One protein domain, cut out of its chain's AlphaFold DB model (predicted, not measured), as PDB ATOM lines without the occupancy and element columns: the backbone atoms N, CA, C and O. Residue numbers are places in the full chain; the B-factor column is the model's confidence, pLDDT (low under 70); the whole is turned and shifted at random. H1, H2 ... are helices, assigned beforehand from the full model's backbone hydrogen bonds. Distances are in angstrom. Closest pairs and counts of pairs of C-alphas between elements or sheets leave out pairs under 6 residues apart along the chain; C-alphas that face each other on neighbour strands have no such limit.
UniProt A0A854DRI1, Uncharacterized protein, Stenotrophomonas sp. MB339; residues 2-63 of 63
ATOM      1  N   LEU A   2      52.103 -38.259 -32.115       75.56
ATOM      2  CA  LEU A   2      53.355 -38.803 -32.671       75.56
ATOM      3  C   LEU A   2      53.435 -40.342 -32.683       75.56
ATOM      4  O   LEU A   2      53.888 -40.905 -33.670       75.56
ATOM      5  N   LEU A   3      52.927 -41.032 -31.654       72.88
ATOM      6  CA  LEU A   3      52.965 -42.504 -31.581       72.88
ATOM      7  C   LEU A   3      52.179 -43.201 -32.704       72.88
ATOM      8  O   LEU A   3      52.607 -44.237 -33.194       72.88
ATOM      9  N   GLY A   4      51.056 -42.623 -33.141       78.06
ATOM     10  CA  GLY A   4      50.243 -43.203 -34.215       78.06
ATOM     11  C   GLY A   4      50.860 -42.994 -35.598       78.06
ATOM     12  O   GLY A   4      50.980 -43.940 -36.369       78.06
ATOM     13  N   GLY A   5      51.299 -41.765 -35.895       80.25
ATOM     14  CA  GLY A   5      51.886 -41.426 -37.194       80.25
ATOM     15  C   GLY A   5      53.288 -42.005 -37.388       80.25
ATOM     16  O   GLY A   5      53.553 -42.652 -38.395       80.25
ATOM     17  N   LEU A   6      54.179 -41.835 -36.405       84.69
ATOM     18  CA  LEU A   6      55.544 -42.362 -36.491       84.69
ATOM     19  C   LEU A   6      55.575 -43.882 -36.321       84.69
ATOM     20  O   LEU A   6      56.321 -44.546 -37.031       84.69
ATOM     21  N   GLY A   7      54.737 -44.445 -35.447       84.56
ATOM     22  CA  GLY A   7      54.609 -45.897 -35.305       84.56
ATOM     23  C   GLY A   7      54.137 -46.561 -36.599       84.56
ATOM     24  O   GLY A   7      54.703 -47.571 -37.005       84.56
ATOM     25  N   GLY A   8      53.173 -45.951 -37.297       80.06
ATOM     26  CA  GLY A   8      52.716 -46.414 -38.610       80.06
ATOM     27  C   GLY A   8      53.793 -46.327 -39.694       80.06
ATOM     28  O   GLY A   8      53.940 -47.263 -40.474       80.06
ATOM     29  N   LEU A   9      54.584 -45.249 -39.718       85.12
ATOM     30  CA  LEU A   9      55.682 -45.086 -40.680       85.12
ATOM     31  C   LEU A   9      56.842 -46.058 -40.424       85.12
ATOM     32  O   LEU A   9      57.377 -46.616 -41.377       85.12
ATOM     33  N   LEU A  10      57.204 -46.299 -39.160       86.12
ATOM     34  CA  LEU A  10      58.249 -47.258 -38.782       86.12
ATOM     35  C   LEU A  10      57.807 -48.706 -39.018       86.12
ATOM     36  O   LEU A  10      58.553 -49.509 -39.564       86.12
ATOM     37  N   MET A  11      56.575 -49.046 -38.650       83.38
ATOM     38  CA  MET A  11      56.003 -50.359 -38.944       83.38
ATOM     39  C   MET A  11      55.875 -50.577 -40.460       83.38
ATOM     40  O   MET A  11      56.206 -51.649 -40.963       83.38
ATOM     41  N   GLY A  12      55.466 -49.546 -41.202       78.81
ATOM     42  CA  GLY A  12      55.404 -49.564 -42.660       78.81
ATOM     43  C   GLY A  12      56.772 -49.734 -43.321       78.81
ATOM     44  O   GLY A  12      56.884 -50.524 -44.253       78.81
ATOM     45  N   SER A  13      57.820 -49.062 -42.831       81.56
ATOM     46  CA  SER A  13      59.177 -49.189 -43.382       81.56
ATOM     47  C   SER A  13      59.824 -50.541 -43.065       81.56
ATOM     48  O   SER A  13      60.498 -51.110 -43.925       81.56
ATOM     49  N   LEU A  14      59.566 -51.104 -41.879       82.88
ATOM     50  CA  LEU A  14      60.014 -52.449 -41.508       82.88
ATOM     51  C   LEU A  14      59.318 -53.529 -42.342       82.88
ATOM     52  O   LEU A  14      59.979 -54.431 -42.857       82.88
ATOM     53  N   PHE A  15      58.000 -53.422 -42.525       82.38
ATOM     54  CA  PHE A  15      57.256 -54.354 -43.369       82.38
ATOM     55  C   PHE A  15      57.601 -54.186 -44.850       82.38
ATOM     56  O   PHE A  15      57.765 -55.190 -45.532       82.38
ATOM     57  N   ALA A  16      57.818 -52.969 -45.353       77.31
ATOM     58  CA  ALA A  16      58.235 -52.747 -46.741       77.31
ATOM     59  C   ALA A  16      59.533 -53.496 -47.101       77.31
ATOM     60  O   ALA A  16      59.670 -53.983 -48.223       77.31
ATOM     61  N   ASN A  17      60.446 -53.665 -46.140       81.19
ATOM     62  CA  ASN A  17      61.692 -54.400 -46.350       81.19
ATOM     63  C   ASN A  17      61.508 -55.936 -46.394       81.19
ATOM     64  O   ASN A  17      62.414 -56.651 -46.810       81.19
ATOM     65  N   MET A  18      60.334 -56.460 -46.007       83.44
ATOM     66  CA  MET A  18      59.972 -57.888 -46.092       83.44
ATOM     67  C   MET A  18      59.372 -58.289 -47.457       83.44
ATOM     68  O   MET A  18      58.886 -59.411 -47.621       83.44
ATOM     69  N   GLY A  19      59.363 -57.381 -48.440       83.81
ATOM     70  CA  GLY A  19      58.843 -57.642 -49.782       83.81
ATOM     71  C   GLY A  19      57.333 -57.920 -49.798       83.81
ATOM     72  O   GLY A  19      56.542 -57.201 -49.183       83.81
ATOM     73  N   ALA A  20      56.911 -58.973 -50.506       84.50
ATOM     74  CA  ALA A  20      55.493 -59.288 -50.714       84.50
ATOM     75  C   ALA A  20      54.720 -59.540 -49.404       84.50
ATOM     76  O   ALA A  20      53.602 -59.047 -49.256       84.50
ATOM     77  N   LEU A  21      55.319 -60.225 -48.422       85.69
ATOM     78  CA  LEU A  21      54.687 -60.470 -47.115       85.69
ATOM     79  C   LEU A  21      54.391 -59.167 -46.364       85.69
ATOM     80  O   LEU A  21      53.334 -59.016 -45.753       85.69
ATOM     81  N   GLY A  22      55.301 -58.202 -46.474       86.44
ATOM     82  CA  GLY A  22      55.138 -56.869 -45.919       86.44
ATOM     83  C   GLY A  22      53.944 -56.114 -46.480       86.44
ATOM     84  O   GLY A  22      53.161 -55.541 -45.726       86.44
ATOM     85  N   SER A  23      53.772 -56.153 -47.804       84.44
ATOM     86  CA  SER A  23      52.645 -55.493 -48.473       84.44
ATOM     87  C   SER A  23      51.288 -56.072 -48.058       84.44
ATOM     88  O   SER A  23      50.346 -55.315 -47.826       84.44
ATOM     89  N   VAL A  24      51.201 -57.396 -47.876       89.75
ATOM     90  CA  VAL A  24      49.976 -58.068 -47.420       89.75
ATOM     91  C   VAL A  24      49.654 -57.682 -45.976       89.75
ATOM     92  O   VAL A  24      48.527 -57.282 -45.690       89.75
ATOM     93  N   LEU A  25      50.640 -57.726 -45.073       88.25
ATOM     94  CA  LEU A  25      50.446 -57.330 -43.673       88.25
ATOM     95  C   LEU A  25      50.074 -55.849 -43.536       88.25
ATOM     96  O   LEU A  25      49.138 -55.515 -42.811       88.25
ATOM     97  N   ALA A  26      50.751 -54.960 -44.266       86.25
ATOM     98  CA  ALA A  26      50.435 -53.533 -44.273       86.25
ATOM     99  C   ALA A  26      49.008 -53.270 -44.783       86.25
ATOM    100  O   ALA A  26      48.269 -52.483 -44.185       86.25
ATOM    101  N   PHE A  27      48.590 -53.972 -45.839       89.50
ATOM    102  CA  PHE A  27      47.227 -53.898 -46.354       89.50
ATOM    103  C   PHE A  27      46.194 -54.390 -45.328       89.50
ATOM    104  O   PHE A  27      45.191 -53.711 -45.101       89.50
ATOM    105  N   MET A  28      46.454 -55.519 -44.658       91.75
ATOM    106  CA  MET A  28      45.575 -56.054 -43.610       91.75
ATOM    107  C   MET A  28      45.406 -55.070 -42.450       91.75
ATOM    108  O   MET A  28      44.280 -54.812 -42.025       91.75
ATOM    109  N   VAL A  29      46.502 -54.485 -41.958       89.62
ATOM    110  CA  VAL A  29      46.449 -53.491 -40.877       89.62
ATOM    111  C   VAL A  29      45.658 -52.258 -41.312       89.62
ATOM    112  O   VAL A  29      44.777 -51.813 -40.576       89.62
ATOM    113  N   ASN A  30      45.907 -51.735 -42.517       89.50
ATOM    114  CA  ASN A  30      45.154 -50.599 -43.048       89.50
ATOM    115  C   ASN A  30      43.648 -50.906 -43.147       89.50
ATOM    116  O   ASN A  30      42.818 -50.098 -42.728       89.50
ATOM    117  N   MET A  31      43.287 -52.101 -43.627       93.75
ATOM    118  CA  MET A  31      41.893 -52.543 -43.709       93.75
ATOM    119  C   MET A  31      41.230 -52.606 -42.328       93.75
ATOM    120  O   MET A  31      40.099 -52.146 -42.180       93.75
ATOM    121  N   LEU A  32      41.928 -53.121 -41.310       93.75
ATOM    122  CA  LEU A  32      41.419 -53.184 -39.935       93.75
ATOM    123  C   LEU A  32      41.208 -51.794 -39.328       93.75
ATOM    124  O   LEU A  32      40.181 -51.561 -38.690       93.75
ATOM    125  N   VAL A  33      42.138 -50.864 -39.551       92.50
ATOM    126  CA  VAL A  33      41.999 -49.472 -39.091       92.50
ATOM    127  C   VAL A  33      40.780 -48.821 -39.742       92.50
ATOM    128  O   VAL A  33      39.925 -48.280 -39.038       92.50
ATOM    129  N   MET A  34      40.651 -48.928 -41.067       93.56
ATOM    130  CA  MET A  34      39.528 -48.354 -41.809       93.56
ATOM    131  C   MET A  34      38.191 -48.970 -41.366       93.56
ATOM    132  O   MET A  34      37.235 -48.248 -41.081       93.56
ATOM    133  N   ALA A  35      38.131 -50.298 -41.231       95.31
ATOM    134  CA  ALA A  35      36.945 -51.009 -40.761       95.31
ATOM    135  C   ALA A  35      36.565 -50.615 -39.325       95.31
ATOM    136  O   ALA A  35      35.386 -50.407 -39.036       95.31
ATOM    137  N   GLY A  36      37.550 -50.458 -38.436       95.50
ATOM    138  CA  GLY A  36      37.347 -49.980 -37.069       95.50
ATOM    139  C   GLY A  36      36.736 -48.580 -37.026       95.50
ATOM    140  O   GLY A  36      35.743 -48.365 -36.328       95.50
ATOM    141  N   ILE A  37      37.264 -47.648 -37.827       95.25
ATOM    142  CA  ILE A  37      36.724 -46.283 -37.948       95.25
ATOM    143  C   ILE A  37      35.277 -46.318 -38.453       95.25
ATOM    144  O   ILE A  37      34.406 -45.677 -37.861       95.25
ATOM    145  N   VAL A  38      34.995 -47.094 -39.503       96.12
ATOM    146  CA  VAL A  38      33.639 -47.220 -40.062       96.12
ATOM    147  C   VAL A  38      32.671 -47.809 -39.036       96.12
ATOM    148  O   VAL A  38      31.579 -47.274 -38.853       96.12
ATOM    149  N   MET A  39      33.057 -48.865 -38.317       96.12
ATOM    150  CA  MET A  39      32.210 -49.462 -37.279       96.12
ATOM    151  C   MET A  39      31.912 -48.487 -36.140       96.12
ATOM    152  O   MET A  39      30.764 -48.403 -35.697       96.12
ATOM    153  N   LEU A  40      32.914 -47.730 -35.686       95.62
ATOM    154  CA  LEU A  40      32.730 -46.701 -34.662       95.62
ATOM    155  C   LEU A  40      31.789 -45.598 -35.145       95.62
ATOM    156  O   LEU A  40      30.856 -45.241 -34.422       95.62
ATOM    157  N   ALA A  41      31.970 -45.117 -36.377       95.38
ATOM    158  CA  ALA A  41      31.093 -44.119 -36.976       95.38
ATOM    159  C   ALA A  41      29.651 -44.637 -37.069       95.38
ATOM    160  O   ALA A  41      28.731 -44.006 -36.550       95.38
ATOM    161  N   VAL A  42      29.438 -45.824 -37.646       94.31
ATOM    162  CA  VAL A  42      28.107 -46.441 -37.768       94.31
ATOM    163  C   VAL A  42      27.458 -46.638 -36.401       94.31
ATOM    164  O   VAL A  42      26.262 -46.383 -36.250       94.31
ATOM    165  N   ARG A  43      28.221 -47.069 -35.391       93.00
ATOM    166  CA  ARG A  43      27.706 -47.259 -34.031       93.00
ATOM    167  C   ARG A  43      27.316 -45.935 -33.383       93.00
ATOM    168  O   ARG A  43      26.252 -45.875 -32.773       93.00
ATOM    169  N   ALA A  44      28.112 -44.884 -33.567       93.12
ATOM    170  CA  ALA A  44      27.764 -43.541 -33.117       93.12
ATOM    171  C   ALA A  44      26.472 -43.053 -33.795       93.12
ATOM    172  O   ALA A  44      25.524 -42.677 -33.108       93.12
ATOM    173  N   PHE A  45      26.372 -43.157 -35.123       91.50
ATOM    174  CA  PHE A  45      25.166 -42.768 -35.862       91.50
ATOM    175  C   PHE A  45      23.931 -43.576 -35.454       91.50
ATOM    176  O   PHE A  45      22.859 -42.999 -35.259       91.50
ATOM    177  N   LYS A  46      24.062 -44.898 -35.284       89.12
ATOM    178  CA  LYS A  46      22.972 -45.745 -34.783       89.12
ATOM    179  C   LYS A  46      22.535 -45.317 -33.391       89.12
ATOM    180  O   LYS A  46      21.338 -45.193 -33.177       89.12
ATOM    181  N   TYR A  47      23.469 -45.046 -32.482       86.88
ATOM    182  CA  TYR A  47      23.139 -44.595 -31.132       86.88
ATOM    183  C   TYR A  47      22.358 -43.275 -31.152       86.88
ATOM    184  O   TYR A  47      21.303 -43.176 -30.532       86.88
ATOM    185  N   PHE A  48      22.803 -42.288 -31.935       85.19
ATOM    186  CA  PHE A  48      22.078 -41.023 -32.083       85.19
ATOM    187  C   PHE A  48      20.690 -41.199 -32.712       85.19
ATOM    188  O   PHE A  48      19.728 -40.579 -32.259       85.19
ATOM    189  N   LYS A  49      20.556 -42.055 -33.731       79.44
ATOM    190  CA  LYS A  49      19.270 -42.315 -34.394       79.44
ATOM    191  C   LYS A  49      18.298 -43.099 -33.505       79.44
ATOM    192  O   LYS A  49      17.110 -42.790 -33.497       79.44
ATOM    193  N   ASP A  50      18.788 -44.072 -32.747       77.94
ATOM    194  CA  ASP A  50      17.980 -44.891 -31.835       77.94
ATOM    195  C   ASP A  50      17.436 -44.060 -30.663       77.94
ATOM    196  O   ASP A  50      16.265 -44.157 -30.303       77.94
ATOM    197  N   GLN A  51      18.245 -43.127 -30.149       69.12
ATOM    198  CA  GLN A  51      17.822 -42.157 -29.132       69.12
ATOM    199  C   GLN A  51      16.725 -41.200 -29.628       69.12
ATOM    200  O   GLN A  51      15.923 -40.724 -28.828       69.12
ATOM    201  N   ARG A  52      16.666 -40.902 -30.934       64.69
ATOM    202  CA  ARG A  52      15.592 -40.075 -31.516       64.69
ATOM    203  C   ARG A  52      14.284 -40.858 -31.633       64.69
ATOM    204  O   ARG A  52      13.250 -40.315 -31.265       64.69
ATOM    205  N   LYS A  53      14.347 -42.128 -32.049       63.19
ATOM    206  CA  LYS A  53      13.166 -43.002 -32.148       63.19
ATOM    207  C   LYS A  53      12.505 -43.261 -30.797       63.19
ATOM    208  O   LYS A  53      11.307 -43.063 -30.666       63.19
ATOM    209  N   LYS A  54      13.295 -43.584 -29.765       63.59
ATOM    210  CA  LYS A  54      12.759 -43.801 -28.407       63.59
ATOM    211  C   LYS A  54      11.996 -42.593 -27.861       63.59
ATOM    212  O   LYS A  54      11.022 -42.768 -27.144       63.59
ATOM    213  N   LYS A  55      12.426 -41.374 -28.211       61.56
ATOM    214  CA  LYS A  55      11.730 -40.148 -27.811       61.56
ATOM    215  C   LYS A  55      10.402 -39.981 -28.544       61.56
ATOM    216  O   LYS A  55       9.437 -39.601 -27.903       61.56
ATOM    217  N   GLU A  56      10.341 -40.266 -29.845       61.50
ATOM    218  CA  GLU A  56       9.088 -40.200 -30.617       61.50
ATOM    219  C   GLU A  56       8.050 -41.218 -30.125       61.50
ATOM    220  O   GLU A  56       6.887 -40.850 -29.958       61.50
ATOM    221  N   ASP A  57       8.473 -42.444 -29.804       61.75
ATOM    222  CA  ASP A  57       7.583 -43.492 -29.282       61.75
ATOM    223  C   ASP A  57       7.011 -43.128 -27.891       61.75
ATOM    224  O   ASP A  57       5.833 -43.361 -27.616       61.75
ATOM    225  N   GLU A  58       7.803 -42.474 -27.030       62.03
ATOM    226  CA  GLU A  58       7.340 -41.959 -25.729       62.03
ATOM    227  C   GLU A  58       6.309 -40.828 -25.862       62.03
ATOM    228  O   GLU A  58       5.374 -40.743 -25.060       62.03
ATOM    229  N   VAL A  59       6.466 -39.941 -26.855       65.50
ATOM    230  CA  VAL A  59       5.510 -38.843 -27.077       65.50
ATOM    231  C   VAL A  59       4.216 -39.370 -27.705       65.50
ATOM    232  O   VAL A  59       3.140 -38.858 -27.400       65.50
ATOM    233  N   ALA A  60       4.305 -40.401 -28.551       67.00
ATOM    234  CA  ALA A  60       3.153 -41.018 -29.205       67.00
ATOM    235  C   ALA A  60       2.247 -41.784 -28.227       67.00
ATOM    236  O   ALA A  60       1.031 -41.724 -28.374       67.00
ATOM    237  N   TRP A  61       2.807 -42.449 -27.210       61.91
ATOM    238  CA  TRP A  61       2.021 -43.180 -26.200       61.91
ATOM    239  C   TRP A  61       1.362 -42.271 -25.146       61.91
ATOM    240  O   TRP A  61       0.443 -42.683 -24.445       61.91
ATOM    241  N   LYS A  62       1.833 -41.025 -25.006       60.81
ATOM    242  CA  LYS A  62       1.267 -40.030 -24.077       60.81
ATOM    243  C   LYS A  62       0.060 -39.257 -24.634       60.81
ATOM    244  O   LYS A  62      -0.434 -38.375 -23.931       60.81
ATOM    245  N   ARG A  63      -0.378 -39.537 -25.866       51.44
ATOM    246  CA  ARG A  63      -1.568 -38.939 -26.495       51.44
ATOM    247  C   ARG A  63      -2.773 -39.862 -26.451       51.44
ATOM    248  O   ARG A  63      -2.576 -41.084 -26.601       51.44
TER     249      ARG A  63
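This is residues 2 to 63 of the 63 residues of an uncharacterized protein of Stenotrophomonas sp. MB339 (UniProt A0A854DRI1). One long helix, H2, makes the longest axis, and at its first end a shorter helix, H1, folds back from a tight turn, so that the two form a V with one short and one long arm. Residues 31 to 63, mostly H2, stick out alone. The printed part has 62 residues with two named helices, H1 then H2, and no named strand: all helix. It is extended, with a radius of gyration of the C-alphas of 20.9 A and spans of 68 by 25 by 6 A.

H2, residues 20 to 61, touches H1, residues 2 to 16, through residues 21 to 26 alone, and H1 through 12 to 16 alone. Their closest C-alphas, of Phe 15 and Gly 22, are 4.2 A apart. They form a helical hairpin, opposite ways at a steep tilt of 41 degrees. Every O i to N i+4 pair is within hydrogen-bond range in H1, and 37 of 38 in H2.

H2 measures 61.0 A from C-alpha 20 at (55.493, -59.288, -50.714) to C-alpha 61 at (2.021, -43.180, -26.200). H1 measures 20.4 A, from C-alpha 2 at (53.355, -38.803, -32.671).

The C-alphas farthest apart, of Asn 17 and Arg 63, are 68.1 A apart. The printed part has no cut. Residues 51 to 63 have pLDDT under 70.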